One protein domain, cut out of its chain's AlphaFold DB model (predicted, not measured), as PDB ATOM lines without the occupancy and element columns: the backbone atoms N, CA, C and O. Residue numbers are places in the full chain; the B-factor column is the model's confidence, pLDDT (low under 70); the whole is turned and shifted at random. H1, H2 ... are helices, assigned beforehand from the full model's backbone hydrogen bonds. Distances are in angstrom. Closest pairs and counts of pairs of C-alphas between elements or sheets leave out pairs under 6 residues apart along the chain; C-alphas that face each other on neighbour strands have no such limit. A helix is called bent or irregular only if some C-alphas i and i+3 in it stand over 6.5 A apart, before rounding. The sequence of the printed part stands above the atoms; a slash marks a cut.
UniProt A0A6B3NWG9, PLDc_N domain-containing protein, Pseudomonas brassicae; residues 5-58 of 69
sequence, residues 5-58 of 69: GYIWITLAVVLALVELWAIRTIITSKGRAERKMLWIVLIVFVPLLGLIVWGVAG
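Overview. This is residues 5 to 58 of the 69 residues of the protein "PLDc_N domain-containing protein" of Pseudomonas brassicae (UniProt A0A6B3NWG9). Two long helices, H1 and H2, lie side by side in a narrow U: H1 runs out, the link of residues 29 to 33 turns the chain round at one end, and H2 folds back. The pair is loosely joined, with few C-alphas of the two helices near each other, and their far ends, residues 5 to 10 and 52 to 58, stand free. The printed part has 54 residues with two named helices, H1 then H2, and no named strand; its class is all helix. It is loose, with a radius of gyration of the C-alphas of 13.6 A, and a rod in outline, spanning 43 by 20 by 10 A.

Along the chain. Find C-alpha 5 at (135.120, 113.581, 138.286); from there H1, residues 5 to 28, runs 35.5 A to C-alpha 28 at (127.343, 135.942, 111.798). After residues 29 to 33, look for H2, residues 34 to 57, which runs 33.9 A and ends with C-alpha 57 at (115.741, 113.821, 136.123). H2 is neither bent nor irregular, but only just: C-alphas 44 and 47 are 6.3 A apart.

Arrangement. Look at Ala 22 and Val 44, whose C-alphas, 7.1 A apart, are the closest of H1 and H2. The two helices are close but not clearly touching, with 2 pairs of C-alphas within 8 A. They run opposite ways at a shallow tilt of 23 degrees, 12.7 A from centre to centre. Along the backbones, 19 of 20 O i to N i+4 pairs in H1 and 16 of 20 in H2 are within hydrogen-bond range.

Size, cuts and confidence. The C-alphas of Gly 5 and Arg 32 are the two farthest apart, at 44.2 A, while those of Gly 5 and Gly 58, the first and last printed, are 15.7 A apart. The printed part has no cut, and the link from H1 to H2 is tight. In the B-factor column, the mean pLDDT of the printed part is 70.4; 22 residues are under 70, among them residues 25 to 37.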
ATOM      1  N   GLY A   5     134.586 112.241 138.550       67.00
ATOM      2  CA  GLY A   5     135.120 113.581 138.286       67.00
ATOM      3  C   GLY A   5     134.992 114.021 136.825       67.00
ATOM      4  O   GLY A   5     134.867 115.211 136.553       67.00
ATOM      5  N   TYR A   6     134.951 113.075 135.882       73.50
ATOM      6  CA  TYR A   6     134.863 113.400 134.458       73.50
ATOM      7  C   TYR A   6     133.496 113.967 134.055       73.50
ATOM      8  O   TYR A   6     133.439 114.789 133.150       73.50
ATOM      9  N   ILE A   7     132.412 113.609 134.757       75.44
ATOM     10  CA  ILE A   7     131.045 114.070 134.451       75.44
ATOM     11  C   ILE A   7     130.946 115.598 134.563       75.44
ATOM     12  O   ILE A   7     130.396 116.260 133.685       75.44
ATOM     13  N   TRP A   8     131.539 116.166 135.613       77.00
ATOM     14  CA  TRP A   8     131.565 117.610 135.844       77.00
ATOM     15  C   TRP A   8     132.405 118.353 134.803       77.00
ATOM     16  O   TRP A   8     132.022 119.431 134.352       77.00
ATOM     17  N   ILE A   9     133.514 117.746 134.373       77.62
ATOM     18  CA  ILE A   9     134.387 118.299 133.331       77.62
ATOM     19  C   ILE A   9     133.662 118.285 131.981       77.62
ATOM     20  O   ILE A   9     133.648 119.295 131.281       77.62
ATOM     21  N   THR A  10     133.001 117.180 131.631       79.44
ATOM     22  CA  THR A  10     132.216 117.078 130.396       79.44
ATOM     23  C   THR A  10     131.080 118.105 130.363       79.44
ATOM     24  O   THR A  10     130.896 118.757 129.338       79.44
ATOM     25  N   LEU A  11     130.368 118.320 131.476       77.19
ATOM     26  CA  LEU A  11     129.322 119.349 131.573       77.19
ATOM     27  C   LEU A  11     129.861 120.762 131.356       77.19
ATOM     28  O   LEU A  11     129.301 121.509 130.555       77.19
ATOM     29  N   ALA A  12     130.952 121.121 132.036       77.69
ATOM     30  CA  ALA A  12     131.560 122.442 131.905       77.69
ATOM     31  C   ALA A  12     132.015 122.720 130.462       77.69
ATOM     32  O   ALA A  12     131.786 123.807 129.931       77.69
ATOM     33  N   VAL A  13     132.603 121.717 129.801       79.31
ATOM     34  CA  VAL A  13     133.054 121.823 128.405       79.31
ATOM     35  C   VAL A  13     131.875 121.993 127.444       79.31
ATOM     36  O   VAL A  13     131.935 122.844 126.559       79.31
ATOM     37  N   VAL A  14     130.789 121.234 127.622       79.19
ATOM     38  CA  VAL A  14     129.580 121.371 126.790       79.19
ATOM     39  C   VAL A  14     128.970 122.765 126.937       79.19
ATOM     40  O   VAL A  14     128.625 123.383 125.931       79.19
ATOM     41  N   LEU A  15     128.887 123.284 128.164       76.19
ATOM     42  CA  LEU A  15     128.326 124.608 128.433       76.19
ATOM     43  C   LEU A  15     129.148 125.712 127.750       76.19
ATOM     44  O   LEU A  15     128.595 126.536 127.024       76.19
ATOM     45  N   ALA A  16     130.476 125.656 127.885       76.25
ATOM     46  CA  ALA A  16     131.387 126.598 127.239       76.25
ATOM     47  C   ALA A  16     131.288 126.553 125.702       76.25
ATOM     48  O   ALA A  16     131.242 127.595 125.048       76.25
ATOM     49  N   LEU A  17     131.212 125.357 125.103       73.38
ATOM     50  CA  LEU A  17     131.054 125.209 123.652       73.38
ATOM     51  C   LEU A  17     129.734 125.813 123.149       73.38
ATOM     52  O   LEU A  17     129.717 126.437 122.086       73.38
ATOM     53  N   VAL A  18     128.649 125.667 123.913       72.19
ATOM     54  CA  VAL A  18     127.339 126.245 123.583       72.19
ATOM     55  C   VAL A  18     127.362 127.774 123.676       72.19
ATOM     56  O   VAL A  18     126.879 128.429 122.750       72.19
ATOM     57  N   GLU A  19     127.961 128.356 124.721       66.25
ATOM     58  CA  GLU A  19     128.066 129.818 124.859       66.25
ATOM     59  C   GLU A  19     128.865 130.448 123.710       66.25
ATOM     60  O   GLU A  19     128.401 131.392 123.061       66.25
ATOM     61  N   LEU A  20     130.031 129.880 123.382       75.00
ATOM     62  CA  LEU A  20     130.867 130.365 122.280       75.00
ATOM     63  C   LEU A  20     130.160 130.238 120.921       75.00
ATOM     64  O   LEU A  20     130.279 131.123 120.064       75.00
ATOM     65  N   TRP A  21     129.413 129.154 120.710       71.00
ATOM     66  CA  TRP A  21     128.696 128.922 119.459       71.00
ATOM     67  C   TRP A  21     127.474 129.840 119.294       71.00
ATOM     68  O   TRP A  21     127.252 130.369 118.197       71.00
ATOM     69  N   ALA A  22     126.737 130.111 120.373       65.12
ATOM     70  CA  ALA A  22     125.633 131.070 120.379       65.12
ATOM     71  C   ALA A  22     126.119 132.482 120.007       65.12
ATOM     72  O   ALA A  22     125.559 133.117 119.110       65.12
ATOM     73  N   ILE A  23     127.226 132.933 120.608       65.25
ATOM     74  CA  ILE A  23     127.828 134.243 120.315       65.25
ATOM     75  C   ILE A  23     128.255 134.334 118.841       65.25
ATOM     76  O   ILE A  23     127.907 135.297 118.151       65.25
ATOM     77  N   ARG A  24     128.952 133.316 118.309       71.06
ATOM     78  CA  ARG A  24     129.366 133.291 116.890       71.06
ATOM     79  C   ARG A  24     128.179 133.352 115.932       71.06
ATOM     80  O   ARG A  24     128.257 134.024 114.902       71.06
ATOM     81  N   THR A  25     127.106 132.643 116.264       62.69
ATOM     82  CA  THR A  25     125.881 132.562 115.462       62.69
ATOM     83  C   THR A  25     125.185 133.918 115.369       62.69
ATOM     84  O   THR A  25     124.808 134.339 114.274       62.69
ATOM     85  N   ILE A  26     125.087 134.634 116.493       61.91
ATOM     86  CA  ILE A  26     124.494 135.978 116.573       61.91
ATOM     87  C   ILE A  26     125.285 136.973 115.720       61.91
ATOM     88  O   ILE A  26     124.707 137.691 114.906       61.91
ATOM     89  N   ILE A  27     126.614 136.977 115.854       63.81
ATOM     90  CA  ILE A  27     127.493 137.905 115.125       63.81
ATOM     91  C   ILE A  27     127.469 137.637 113.608       63.81
ATOM     92  O   ILE A  27     127.626 138.557 112.804       63.81
ATOM     93  N   THR A  28     127.247 136.386 113.201       60.78
ATOM     94  CA  THR A  28     127.343 135.942 111.798       60.78
ATOM     95  C   THR A  28     126.039 136.114 111.001       60.78
ATOM     96  O   THR A  28     126.047 136.037 109.771       60.78
ATOM     97  N   SER A  29     124.900 136.378 111.644       49.53
ATOM     98  CA  SER A  29     123.605 136.432 110.953       49.53
ATOM     99  C   SER A  29     123.360 137.767 110.219       49.53
ATOM    100  O   SER A  29     122.735 138.676 110.762       49.53
ATOM    101  N   LYS A  30     123.807 137.878 108.953       57.94
ATOM    102  CA  LYS A  30     123.500 138.997 108.022       57.94
ATOM    103  C   LYS A  30     122.991 138.567 106.622       57.94
ATOM    104  O   LYS A  30     123.222 139.269 105.644       57.94
ATOM    105  N   GLY A  31     122.291 137.434 106.477       62.31
ATOM    106  CA  GLY A  31     121.801 136.956 105.165       62.31
ATOM    107  C   GLY A  31     120.471 136.198 105.228       62.31
ATOM    108  O   GLY A  31     120.132 135.687 106.288       62.31
ATOM    109  N   ARG A  32     119.725 136.154 104.102       60.34
ATOM    110  CA  ARG A  32     118.309 135.716 103.948       60.34
ATOM    111  C   ARG A  32     117.915 134.604 104.940       60.34
ATOM    112  O   ARG A  32     118.271 133.439 104.772       60.34
ATOM    113  N   ALA A  33     117.217 135.027 105.995       56.44
ATOM    114  CA  ALA A  33     117.429 134.536 107.356       56.44
ATOM    115  C   ALA A  33     116.502 133.395 107.794       56.44
ATOM    116  O   ALA A  33     116.874 132.557 108.605       56.44
ATOM    117  N   GLU A  34     115.296 133.305 107.252       56.62
ATOM    118  CA  GLU A  34     114.187 132.715 108.015       56.62
ATOM    119  C   GLU A  34     114.261 131.188 108.180       56.62
ATOM    120  O   GLU A  34     113.946 130.657 109.242       56.62
ATOM    121  N   ARG A  35     114.730 130.451 107.163       59.69
ATOM    122  CA  ARG A  35     114.663 128.974 107.164       59.69
ATOM    123  C   ARG A  35     115.925 128.293 107.702       59.69
ATOM    124  O   ARG A  35     115.833 127.229 108.306       59.69
ATOM    125  N   LYS A  36     117.098 128.913 107.520       59.03
ATOM    126  CA  LYS A  36     118.366 128.446 108.115       59.03
ATOM    127  C   LYS A  36     118.453 128.796 109.600       59.03
ATOM    128  O   LYS A  36     118.970 128.001 110.376       59.03
ATOM    129  N   MET A  37     117.913 129.947 110.000       67.25
ATOM    130  CA  MET A  37     117.958 130.404 111.388       67.25
ATOM    131  C   MET A  37     117.079 129.549 112.301       67.25
ATOM    132  O   MET A  37     117.515 129.212 113.391       67.25
ATOM    133  N   LEU A  38     115.911 129.096 111.832       71.06
ATOM    134  CA  LEU A  38     115.037 128.186 112.585       71.06
ATOM    135  C   LEU A  38     115.725 126.864 112.957       71.06
ATOM    136  O   LEU A  38     115.646 126.431 114.102       71.06
ATOM    137  N   TRP A  39     116.448 126.255 112.012       73.06
ATOM    138  CA  TRP A  39     117.206 125.024 112.264       73.06
ATOM    139  C   TRP A  39     118.386 125.244 113.207       73.06
ATOM    140  O   TRP A  39     118.646 124.411 114.071       73.06
ATOM    141  N   ILE A  40     119.076 126.377 113.075       70.12
ATOM    142  CA  ILE A  40     120.186 126.728 113.960       70.12
ATOM    143  C   ILE A  40     119.669 126.970 115.380       70.12
ATOM    144  O   ILE A  40     120.189 126.366 116.308       70.12
ATOM    145  N   VAL A  41     118.604 127.757 115.551       73.44
ATOM    146  CA  VAL A  41     117.952 127.992 116.851       73.44
ATOM    147  C   VAL A  41     117.519 126.670 117.482       73.44
ATOM    148  O   VAL A  41     117.809 126.441 118.650       73.44
ATOM    149  N   LEU A  42     116.915 125.754 116.722       72.31
ATOM    150  CA  LEU A  42     116.565 124.422 117.224       72.31
ATOM    151  C   LEU A  42     117.792 123.665 117.755       72.31
ATOM    152  O   LEU A  42     117.765 123.171 118.878       72.31
ATOM    153  N   ILE A  43     118.885 123.632 116.991       68.38
ATOM    154  CA  ILE A  43     120.128 122.955 117.391       68.38
ATOM    155  C   ILE A  43     120.799 123.647 118.597       68.38
ATOM    156  O   ILE A  43     121.429 122.957 119.392       68.38
ATOM    157  N   VAL A  44     120.630 124.966 118.788       70.12
ATOM    158  CA  VAL A  44     121.061 125.699 120.006       70.12
ATOM    159  C   VAL A  44     120.201 125.356 121.210       70.12
ATOM    160  O   VAL A  44     120.719 125.176 122.307       70.12
ATOM    161  N   PHE A  45     118.887 125.288 121.037       68.94
ATOM    162  CA  PHE A  45     117.968 125.175 122.165       68.94
ATOM    163  C   PHE A  45     117.769 123.735 122.646       68.94
ATOM    164  O   PHE A  45     117.566 123.519 123.839       68.94
ATOM    165  N   VAL A  46     117.883 122.742 121.762       79.88
ATOM    166  CA  VAL A  46     117.849 121.313 122.122       79.88
ATOM    167  C   VAL A  46     118.845 120.947 123.240       79.88
ATOM    168  O   VAL A  46     118.415 120.315 124.206       79.88
ATOM    169  N   PRO A  47     120.133 121.343 123.201       67.81
ATOM    170  CA  PRO A  47     121.071 121.040 124.280       67.81
ATOM    171  C   PRO A  47     120.745 121.777 125.587       67.81
ATOM    172  O   PRO A  47     120.939 121.198 126.656       67.81
ATOM    173  N   LEU A  48     120.182 122.993 125.538       69.94
ATOM    174  CA  LEU A  48     119.692 123.675 126.746       69.94
ATOM    175  C   LEU A  48     118.545 122.896 127.405       69.94
ATOM    176  O   LEU A  48     118.561 122.678 128.614       69.94
ATOM    177  N   LEU A  49     117.565 122.445 126.617       74.81
ATOM    178  CA  LEU A  49     116.446 121.649 127.129       74.81
ATOM    179  C   LEU A  49     116.917 120.292 127.666       74.81
ATOM    180  O   LEU A  49     116.457 119.863 128.722       74.81
ATOM    181  N   GLY A  50     117.876 119.651 126.989       74.56
ATOM    182  CA  GLY A  50     118.513 118.422 127.462       74.56
ATOM    183  C   GLY A  50     119.194 118.594 128.822       74.56
ATOM    184  O   GLY A  50     119.036 117.738 129.690       74.56
ATOM    185  N   LEU A  51     119.872 119.726 129.046       68.94
ATOM    186  CA  LEU A  51     120.481 120.063 130.337       68.94
ATOM    187  C   LEU A  51     119.448 120.318 131.437       68.94
ATOM    188  O   LEU A  51     119.641 119.856 132.558       68.94
ATOM    189  N   ILE A  52     118.347 121.011 131.133       76.25
ATOM    190  CA  ILE A  52     117.272 121.262 132.108       76.25
ATOM    191  C   ILE A  52     116.610 119.943 132.521       76.25
ATOM    192  O   ILE A  52     116.473 119.666 133.713       76.25
ATOM    193  N   VAL A  53     116.245 119.103 131.547       80.88
ATOM    194  CA  VAL A  53     115.639 117.788 131.809       80.88
ATOM    195  C   VAL A  53     116.601 116.903 132.593       80.88
ATOM    196  O   VAL A  53     116.194 116.276 133.567       80.88
ATOM    197  N   TRP A  54     117.881 116.891 132.228       79.62
ATOM    198  CA  TRP A  54     118.897 116.137 132.954       79.62
ATOM    199  C   TRP A  54     119.187 116.709 134.348       79.62
ATOM    200  O   TRP A  54     119.471 115.945 135.253       79.62
ATOM    201  N   GLY A  55     119.063 118.013 134.589       77.56
ATOM    202  CA  GLY A  55     119.197 118.576 135.938       77.56
ATOM    203  C   GLY A  55     118.074 118.133 136.883       77.56
ATOM    204  O   GLY A  55     118.304 117.926 138.073       77.56
ATOM    205  N   VAL A  56     116.862 117.949 136.350       78.94
ATOM    206  CA  VAL A  56     115.683 117.536 137.132       78.94
ATOM    207  C   VAL A  56     115.592 116.014 137.271       78.94
ATOM    208  O   VAL A  56     115.332 115.507 138.362       78.94
ATOM    209  N   ALA A  57     115.811 115.282 136.180       80.25
ATOM    210  CA  ALA A  57     115.741 113.821 136.123       80.25
ATOM    211  C   ALA A  57     117.103 113.140 136.342       80.25
ATOM    212  O   ALA A  57     117.212 111.915 136.281       80.25
ATOM    213  N   GLY A  58     118.153 113.928 136.559       71.88
ATOM    214  CA  GLY A  58     119.522 113.453 136.663       71.88
ATOM    215  C   GLY A  58     119.729 112.563 137.876       71.88
ATOM    216  O   GLY A  58     119.115 112.781 138.927       71.88
TER     217      GLY A  58